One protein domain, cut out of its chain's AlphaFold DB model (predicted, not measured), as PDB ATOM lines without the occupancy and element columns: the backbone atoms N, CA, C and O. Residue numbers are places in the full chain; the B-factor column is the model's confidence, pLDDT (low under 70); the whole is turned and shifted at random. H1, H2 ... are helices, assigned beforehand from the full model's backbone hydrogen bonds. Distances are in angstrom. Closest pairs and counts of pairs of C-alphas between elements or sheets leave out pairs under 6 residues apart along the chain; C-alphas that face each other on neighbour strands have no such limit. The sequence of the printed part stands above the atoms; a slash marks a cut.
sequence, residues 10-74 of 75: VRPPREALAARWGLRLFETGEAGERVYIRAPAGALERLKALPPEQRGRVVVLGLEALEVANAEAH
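Overview. This is residues 10 to 74 of the 75 residues of an uncharacterized protein of Calidithermus terrae (UniProt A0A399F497). Picture an open, drawn-out chain: the short helix H1 near one end, a long winding link, then H2 and the long H3 set as a V with its corner at residues 50 to 51. H3 makes the arm at the other end, where residues 59 to 74 stick out. The printed part has 65 residues with three named helices, in the order H1, H2, H3, and no named strand; its class is all helix. The whole is extended, with a radius of gyration of the C-alphas of 16.8 A, and a rod in outline, spanning 58 by 27 by 17 A.

Along the chain. Start at Val 10 and find C-alpha 14 at (-61.823, 24.530, -23.830), where H1 begins; it takes in residues 14 to 20. Go on to C-alpha 41 at (-70.017, 45.676, 4.719); from there H2 runs through residues 41 to 49, 12.5 A long. H3 takes in residues 52 to 72, 31.1 A long, and ends at C-alpha 72 at (-77.842, 21.296, 19.035).

Arrangement. Look first at H1: it is apart from H2 and from H3. Next compare H2 and H3, which are close but not clearly touching; their closest C-alphas, those of Leu 47 and Arg 55, are 6.4 A apart. They run opposite ways at a steep tilt of 49 degrees. In H1, H2 and H3 every O i to N i+4 pair is within hydrogen-bond range.

Size, cuts and confidence. The C-alphas of Val 10 and His 74, the two farthest apart, are 58.9 A from each other. The printed part has no cut. The link from H1 to H2, residues 21 to 40, is long, and that from H2 to H3 is tight. Residues 33 to 45, of which 41 to 45 belong to H2, stand free. The mean pLDDT of the printed part is 86.5; look for low confidence at residues 73 to 74, which are under 70.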
ATOM      1  N   VAL A  10     -62.798  26.642 -35.693       76.50
ATOM      2  CA  VAL A  10     -61.448  27.200 -35.492       76.50
ATOM      3  C   VAL A  10     -61.129  27.497 -34.030       76.50
ATOM      4  O   VAL A  10     -60.002  27.873 -33.707       76.50
ATOM      5  N   ARG A  11     -62.111  27.382 -33.131       74.44
ATOM      6  CA  ARG A  11     -61.918  27.621 -31.704       74.44
ATOM      7  C   ARG A  11     -61.140  26.440 -31.111       74.44
ATOM      8  O   ARG A  11     -61.614  25.311 -31.216       74.44
ATOM      9  N   PRO A  12     -59.988  26.681 -30.464       77.00
ATOM     10  CA  PRO A  12     -59.275  25.636 -29.741       77.00
ATOM     11  C   PRO A  12     -60.169  25.002 -28.663       77.00
ATOM     12  O   PRO A  12     -61.072  25.683 -28.155       77.00
ATOM     13  N   PRO A  13     -59.903  23.744 -28.269       83.00
ATOM     14  CA  PRO A  13     -60.589  23.089 -27.160       83.00
ATOM     15  C   PRO A  13     -60.614  23.949 -25.892       83.00
ATOM     16  O   PRO A  13     -59.752  24.811 -25.677       83.00
ATOM     17  N   ARG A  14     -61.613  23.718 -25.035       78.12
ATOM     18  CA  ARG A  14     -61.823  24.530 -23.830       78.12
ATOM     19  C   ARG A  14     -60.615  24.470 -22.892       78.12
ATOM     20  O   ARG A  14     -60.265  25.504 -22.326       78.12
ATOM     21  N   GLU A  15     -59.945  23.320 -22.792       78.44
ATOM     22  CA  GLU A  15     -58.711  23.163 -22.010       78.44
ATOM     23  C   GLU A  15     -57.569  24.014 -22.575       78.44
ATOM     24  O   GLU A  15     -56.880  24.699 -21.824       78.44
ATOM     25  N   ALA A  16     -57.407  24.039 -23.902       80.25
ATOM     26  CA  ALA A  16     -56.361  24.822 -24.561       80.25
ATOM     27  C   ALA A  16     -56.557  26.334 -24.359       80.25
ATOM     28  O   ALA A  16     -55.593  27.078 -24.175       80.25
ATOM     29  N   LEU A  17     -57.809  26.799 -24.359       78.44
ATOM     30  CA  LEU A  17     -58.137  28.191 -24.050       78.44
ATOM     31  C   LEU A  17     -57.910  28.525 -22.573       78.44
ATOM     32  O   LEU A  17     -57.352  29.579 -22.273       78.44
ATOM     33  N   ALA A  18     -58.307  27.633 -21.665       80.25
ATOM     34  CA  ALA A  18     -58.100  27.813 -20.233       80.25
ATOM     35  C   ALA A  18     -56.605  27.890 -19.890       80.25
ATOM     36  O   ALA A  18     -56.183  28.844 -19.241       80.25
ATOM     37  N   ALA A  19     -55.791  26.980 -20.435       79.38
ATOM     38  CA  ALA A  19     -54.340  26.989 -20.268       79.38
ATOM     39  C   ALA A  19     -53.701  28.279 -20.808       79.38
ATOM     40  O   ALA A  19     -52.888  28.901 -20.127       79.38
ATOM     41  N   ARG A  20     -54.115  28.737 -22.000       82.62
ATOM     42  CA  ARG A  20     -53.610  29.984 -22.599       82.62
ATOM     43  C   ARG A  20     -53.923  31.222 -21.752       82.62
ATOM     44  O   ARG A  20     -53.160  32.183 -21.785       82.62
ATOM     45  N   TRP A  21     -55.039  31.211 -21.032       79.12
ATOM     46  CA  TRP A  21     -55.466  32.310 -20.166       79.12
ATOM     47  C   TRP A  21     -55.126  32.102 -18.685       79.12
ATOM     48  O   TRP A  21     -55.522  32.926 -17.866       79.12
ATOM     49  N   GLY A  22     -54.395  31.037 -18.332       76.19
ATOM     50  CA  GLY A  22     -54.051  30.719 -16.942       76.19
ATOM     51  C   GLY A  22     -55.272  30.450 -16.055       76.19
ATOM     52  O   GLY A  22     -55.218  30.668 -14.849       76.19
ATOM     53  N   LEU A  23     -56.389  30.027 -16.650       79.88
ATOM     54  CA  LEU A  23     -57.638  29.754 -15.949       79.88
ATOM     55  C   LEU A  23     -57.694  28.285 -15.527       79.88
ATOM     56  O   LEU A  23     -57.426  27.390 -16.331       79.88
ATOM     57  N   ARG A  24     -58.123  28.035 -14.289       81.62
ATOM     58  CA  ARG A  24     -58.520  26.698 -13.838       81.62
ATOM     59  C   ARG A  24     -59.952  26.429 -14.296       81.62
ATOM     60  O   ARG A  24     -60.841  27.252 -14.088       81.62
ATOM     61  N   LEU A  25     -60.167  25.296 -14.959       82.38
ATOM     62  CA  LEU A  25     -61.514  24.825 -15.270       82.38
ATOM     63  C   LEU A  25     -62.166  24.266 -14.007       82.38
ATOM     64  O   LEU A  25     -61.476  23.679 -13.180       82.38
ATOM     65  N   PHE A  26     -63.486  24.413 -13.904       82.81
ATOM     66  CA  PHE A  26     -64.265  23.720 -12.883       82.81
ATOM     67  C   PHE A  26     -64.066  22.208 -12.989       82.81
ATOM     68  O   PHE A  26     -64.129  21.648 -14.093       82.81
ATOM     69  N   GLU A  27     -63.847  21.570 -11.847       82.88
ATOM     70  CA  GLU A  27     -63.834  20.116 -11.713       82.88
ATOM     71  C   GLU A  27     -65.254  19.537 -11.765       82.88
ATOM     72  O   GLU A  27     -66.261  20.253 -11.741       82.88
ATOM     73  N   THR A  28     -65.361  18.212 -11.874       80.12
ATOM     74  CA  THR A  28     -66.658  17.530 -11.861       80.12
ATOM     75  C   THR A  28     -67.379  17.809 -10.543       80.12
ATOM     76  O   THR A  28     -66.903  17.425  -9.481       80.12
ATOM     77  N   GLY A  29     -68.539  18.465 -10.624       84.56
ATOM     78  CA  GLY A  29     -69.328  18.869  -9.456       84.56
ATOM     79  C   GLY A  29     -69.047  20.290  -8.957       84.56
ATOM     80  O   GLY A  29     -69.788  20.778  -8.109       84.56
ATOM     81  N   GLU A  30     -68.046  20.988  -9.502       84.88
ATOM     82  CA  GLU A  30     -67.830  22.405  -9.214       84.88
ATOM     83  C   GLU A  30     -68.715  23.296 -10.096       84.88
ATOM     84  O   GLU A  30     -68.891  23.072 -11.298       84.88
ATOM     85  N   ALA A  31     -69.240  24.361  -9.495       85.56
ATOM     86  CA  ALA A  31     -69.980  25.403 -10.187       85.56
ATOM     87  C   ALA A  31     -69.612  26.778  -9.621       85.56
ATOM     88  O   ALA A  31     -69.267  26.920  -8.447       85.56
ATOM     89  N   GLY A  32     -69.711  27.806 -10.462       85.62
ATOM     90  CA  GLY A  32     -69.582  29.199 -10.055       85.62
ATOM     91  C   GLY A  32     -70.818  29.974 -10.477       85.62
ATOM     92  O   GLY A  32     -71.104  30.056 -11.667       85.62
ATOM     93  N   GLU A  33     -71.515  30.564  -9.509       85.88
ATOM     94  CA  GLU A  33     -72.775  31.278  -9.723       85.88
ATOM     95  C   GLU A  33     -72.727  32.679  -9.098       85.88
ATOM     96  O   GLU A  33     -72.018  32.921  -8.114       85.88
ATOM     97  N   ARG A  34     -73.484  33.630  -9.660       87.94
ATOM     98  CA  ARG A  34     -73.633  34.965  -9.062       87.94
ATOM     99  C   ARG A  34     -74.784  34.955  -8.061       87.94
ATOM    100  O   ARG A  34     -75.944  34.984  -8.448       87.94
ATOM    101  N   VAL A  35     -74.453  34.989  -6.774       88.31
ATOM    102  CA  VAL A  35     -75.425  35.028  -5.672       88.31
ATOM    103  C   VAL A  35     -75.489  36.402  -5.006       88.31
ATOM    104  O   VAL A  35     -74.476  37.087  -4.846       88.31
ATOM    105  N   TYR A  36     -76.692  36.808  -4.598       92.69
ATOM    106  CA  TYR A  36     -76.899  37.993  -3.766       92.69
ATOM    107  C   TYR A  36     -76.693  37.634  -2.288       92.69
ATOM    108  O   TYR A  36     -77.322  36.707  -1.787       92.69
ATOM    109  N   ILE A  37     -75.831  38.376  -1.585       92.75
ATOM    110  CA  ILE A  37     -75.497  38.138  -0.173       92.75
ATOM    111  C   ILE A  37     -75.753  39.421   0.618       92.75
ATOM    112  O   ILE A  37     -75.198  40.475   0.295       92.75
ATOM    113  N   ARG A  38     -76.547  39.325   1.690       95.56
ATOM    114  CA  ARG A  38     -76.757  40.408   2.658       95.56
ATOM    115  C   ARG A  38     -75.950  40.129   3.925       95.56
ATOM    116  O   ARG A  38     -76.228  39.167   4.626       95.56
ATOM    117  N   ALA A  39     -74.973  40.979   4.221       94.94
ATOM    118  CA  ALA A  39     -74.095  40.856   5.386       94.94
ATOM    119  C   ALA A  39     -73.480  42.227   5.743       94.94
ATOM    120  O   ALA A  39     -73.598  43.165   4.946       94.94
ATOM    121  N   PRO A  40     -72.813  42.372   6.906       97.81
ATOM    122  CA  PRO A  40     -72.048  43.577   7.224       97.81
ATOM    123  C   PRO A  40     -71.022  43.917   6.133       97.81
ATOM    124  O   PRO A  40     -70.358  43.026   5.597       97.81
ATOM    125  N   ALA A  41     -70.852  45.209   5.832       97.19
ATOM    126  CA  ALA A  41     -70.017  45.676   4.719       97.19
ATOM    127  C   ALA A  41     -68.579  45.126   4.774       97.19
ATOM    128  O   ALA A  41     -68.110  44.539   3.802       97.19
ATOM    129  N   GLY A  42     -67.922  45.203   5.937       97.75
ATOM    130  CA  GLY A  42     -66.554  44.701   6.104       97.75
ATOM    131  C   GLY A  42     -66.418  43.183   5.928       97.75
ATOM    132  O   GLY A  42     -65.370  42.700   5.505       97.75
ATOM    133  N   ALA A  43     -67.473  42.406   6.198       95.81
ATOM    134  CA  ALA A  43     -67.467  40.968   5.928       95.81
ATOM    135  C   ALA A  43     -67.546  40.691   4.418       95.81
ATOM    136  O   ALA A  43     -66.806  39.848   3.908       95.81
ATOM    137  N   LEU A  44     -68.381  41.443   3.690       96.19
ATOM    138  CA  LEU A  44     -68.465  41.345   2.229       96.19
ATOM    139  C   LEU A  44     -67.158  41.762   1.550       96.19
ATOM    140  O   LEU A  44     -66.761  41.132   0.573       96.19
ATOM    141  N   GLU A  45     -66.483  42.796   2.048       96.94
ATOM    142  CA  GLU A  45     -65.175  43.218   1.532       96.94
ATOM    143  C   GLU A  45     -64.122  42.125   1.700       96.94
ATOM    144  O   GLU A  45     -63.445  41.773   0.731       96.94
ATOM    145  N   ARG A  46     -64.044  41.513   2.889       96.44
ATOM    146  CA  ARG A  46     -63.143  40.377   3.130       96.44
ATOM    147  C   ARG A  46     -63.464  39.204   2.213       96.44
ATOM    148  O   ARG A  46     -62.554  38.685   1.581       96.44
ATOM    149  N   LEU A  47     -64.740  38.832   2.080       95.12
ATOM    150  CA  LEU A  47     -65.161  37.738   1.200       95.12
ATOM    151  C   LEU A  47     -64.796  38.014  -0.268       95.12
ATOM    152  O   LEU A  47     -64.339  37.113  -0.964       95.12
ATOM    153  N   LYS A  48     -64.966  39.255  -0.746       93.06
ATOM    154  CA  LYS A  48     -64.613  39.667  -2.118       93.06
ATOM    155  C   LYS A  48     -63.109  39.651  -2.384       93.06
ATOM    156  O   LYS A  48     -62.718  39.410  -3.522       93.06
ATOM    157  N   ALA A  49     -62.292  39.912  -1.366       96.00
ATOM    158  CA  ALA A  49     -60.837  39.873  -1.475       96.00
ATOM    159  C   ALA A  49     -60.280  38.440  -1.585       96.00
ATOM    160  O   ALA A  49     -59.134  38.262  -1.992       96.00
ATOM    161  N   LEU A  50     -61.075  37.419  -1.245       93.38
ATOM    162  CA  LEU A  50     -60.649  36.027  -1.327       93.38
ATOM    163  C   LEU A  50     -60.619  35.509  -2.783       93.38
ATOM    164  O   LEU A  50     -61.526  35.798  -3.579       93.38
ATOM    165  N   PRO A  51     -59.648  34.640  -3.122       90.31
ATOM    166  CA  PRO A  51     -59.693  33.827  -4.332       90.31
ATOM    167  C   PRO A  51     -61.013  33.039  -4.455       90.31
ATOM    168  O   PRO A  51     -61.626  32.707  -3.434       90.31
ATOM    169  N   PRO A  52     -61.482  32.731  -5.680       86.44
ATOM    170  CA  PRO A  52     -62.700  31.942  -5.899       86.44
ATOM    171  C   PRO A  52     -62.769  30.651  -5.068       86.44
ATOM    172  O   PRO A  52     -63.798  30.368  -4.457       86.44
ATOM    173  N   GLU A  53     -61.663  29.915  -4.967       85.62
ATOM    174  CA  GLU A  53     -61.577  28.639  -4.250       85.62
ATOM    175  C   GLU A  53     -61.795  28.824  -2.742       85.62
ATOM    176  O   GLU A  53     -62.473  28.033  -2.087       85.62
ATOM    177  N   GLN A  54     -61.245  29.902  -2.180       91.31
ATOM    178  CA  GLN A  54     -61.401  30.222  -0.763       91.31
ATOM    179  C   GLN A  54     -62.814  30.723  -0.449       91.31
ATOM    180  O   GLN A  54     -63.345  30.401   0.612       91.31
ATOM    181  N   ARG A  55     -63.460  31.443  -1.378       92.69
ATOM    182  CA  ARG A  55     -64.884  31.800  -1.246       92.69
ATOM    183  C   ARG A  55     -65.764  30.557  -1.169       92.69
ATOM    184  O   ARG A  55     -66.618  30.491  -0.292       92.69
ATOM    185  N   GLY A  56     -65.516  29.566  -2.030       90.88
ATOM    186  CA  GLY A  56     -66.208  28.274  -1.982       90.88
ATOM    187  C   GLY A  56     -66.056  27.582  -0.624       90.88
ATOM    188  O   GLY A  56     -67.049  27.165  -0.035       90.88
ATOM    189  N   ARG A  57     -64.837  27.557  -0.065       92.75
ATOM    190  CA  ARG A  57     -64.590  26.996   1.278       92.75
ATOM    191  C   ARG A  57     -65.377  27.704   2.379       92.75
ATOM    192  O   ARG A  57     -65.912  27.031   3.250       92.75
ATOM    193  N   VAL A  58     -65.468  29.035   2.343       94.75
ATOM    194  CA  VAL A  58     -66.266  29.796   3.324       94.75
ATOM    195  C   VAL A  58     -67.741  29.402   3.260       94.75
ATOM    196  O   VAL A  58     -68.369  29.270   4.305       94.75
ATOM    197  N   VAL A  59     -68.286  29.191   2.058       92.31
ATOM    198  CA  VAL A  59     -69.678  28.741   1.891       92.31
ATOM    199  C   VAL A  59     -69.885  27.362   2.517       92.31
ATOM    200  O   VAL A  59     -70.806  27.210   3.310       92.31
ATOM    201  N   VAL A  60     -69.020  26.388   2.211       93.25
ATOM    202  CA  VAL A  60     -69.127  25.018   2.752       93.25
ATOM    203  C   VAL A  60     -69.053  25.019   4.278       93.25
ATOM    204  O   VAL A  60     -69.975  24.547   4.933       93.25
ATOM    205  N   LEU A  61     -68.016  25.642   4.844       95.62
ATOM    206  CA  LEU A  61     -67.830  25.712   6.298       95.62
ATOM    207  C   LEU A  61     -68.983  26.445   6.996       95.62
ATOM    208  O   LEU A  61     -69.379  26.079   8.097       95.62
ATOM    209  N   GLY A  62     -69.520  27.493   6.365       94.12
ATOM    210  CA  GLY A  62     -70.671  28.217   6.895       94.12
ATOM    211  C   GLY A  62     -71.938  27.359   6.947       94.12
ATOM    212  O   GLY A  62     -72.690  27.468   7.910       94.12
ATOM    213  N   LEU A  63     -72.164  26.503   5.945       94.00
ATOM    214  CA  LEU A  63     -73.293  25.568   5.927       94.00
ATOM    215  C   LEU A  63     -73.136  24.479   6.992       94.00
ATOM    216  O   LEU A  63     -74.057  24.289   7.782       94.00
ATOM    217  N   GLU A  64     -71.964  23.848   7.075       94.38
ATOM    218  CA  GLU A  64     -71.663  22.834   8.100       94.38
ATOM    219  C   GLU A  64     -71.866  23.393   9.517       94.38
ATOM    220  O   GLU A  64     -72.510  22.769  10.358       94.38
ATOM    221  N   ALA A  65     -71.379  24.612   9.781       93.88
ATOM    222  CA  ALA A  65     -71.546  25.256  11.081       93.88
ATOM    223  C   ALA A  65     -73.020  25.534  11.426       93.88
ATOM    224  O   ALA A  65     -73.414  25.415  12.586       93.88
ATOM    225  N   LEU A  66     -73.841  25.902  10.437       91.69
ATOM    226  CA  LEU A  66     -75.276  26.116  10.641       91.69
ATOM    227  C   LEU A  66     -76.024  24.805  10.896       91.69
ATOM    228  O   LEU A  66     -76.936  24.786  11.720       91.69
ATOM    229  N   GLU A  67     -75.653  23.719  10.218       90.56
ATOM    230  CA  GLU A  67     -76.244  22.395  10.449       90.56
ATOM    231  C   GLU A  67     -75.983  21.905  11.875       90.56
ATOM    232  O   GLU A  67     -76.920  21.471  12.546       90.56
ATOM    233  N   VAL A  68     -74.747  22.050  12.363       83.94
ATOM    234  CA  VAL A  68     -74.385  21.708  13.748       83.94
ATOM    235  C   VAL A  68     -75.190  22.540  14.746       83.94
ATOM    236  O   VAL A  68     -75.829  21.981  15.633       83.94
ATOM    237  N   ALA A  69     -75.233  23.864  14.567       77.31
ATOM    238  CA  ALA A  69     -75.972  24.748  15.467       77.31
ATOM    239  C   ALA A  69     -77.479  24.428  15.511       77.31
ATOM    240  O   ALA A  69     -78.109  24.527  16.563       77.31
ATOM    241  N   ASN A  70     -78.065  24.031  14.378       81.19
ATOM    242  CA  ASN A  70     -79.469  23.630  14.325       81.19
ATOM    243  C   ASN A  70     -79.707  22.274  15.001       81.19
ATOM    244  O   ASN A  70     -80.737  22.104  15.645       81.19
ATOM    245  N   ALA A  71     -78.781  21.320  14.868       73.44
ATOM    246  CA  ALA A  71     -78.887  20.026  15.537       73.44
ATOM    247  C   ALA A  71     -78.855  20.176  17.067       73.44
ATOM    248  O   ALA A  71     -79.706  19.608  17.744       73.44
ATOM    249  N   GLU A  72     -77.948  21.004  17.594       70.94
ATOM    250  CA  GLU A  72     -77.842  21.296  19.035       70.94
ATOM    251  C   GLU A  72     -79.065  22.047  19.591       70.94
ATOM    252  O   GLU A  72     -79.410  21.901  20.757       70.94
ATOM    253  N   ALA A  73     -79.746  22.854  18.772       65.06
ATOM    254  CA  ALA A  73     -80.944  23.589  19.188       65.06
ATOM    255  C   ALA A  73     -82.211  22.714  19.292       65.06
ATOM    256  O   ALA A  73     -83.246  23.190  19.770       65.06
ATOM    257  N   HIS A  74     -82.157  21.472  18.807       58.41
ATOM    258  CA  HIS A  74     -83.273  20.523  18.785       58.41
ATOM    259  C   HIS A  74     -83.101  19.342  19.757       58.41
ATOM    260  O   HIS A  74     -83.922  18.420  19.726       58.41
TER     261      HIS A  74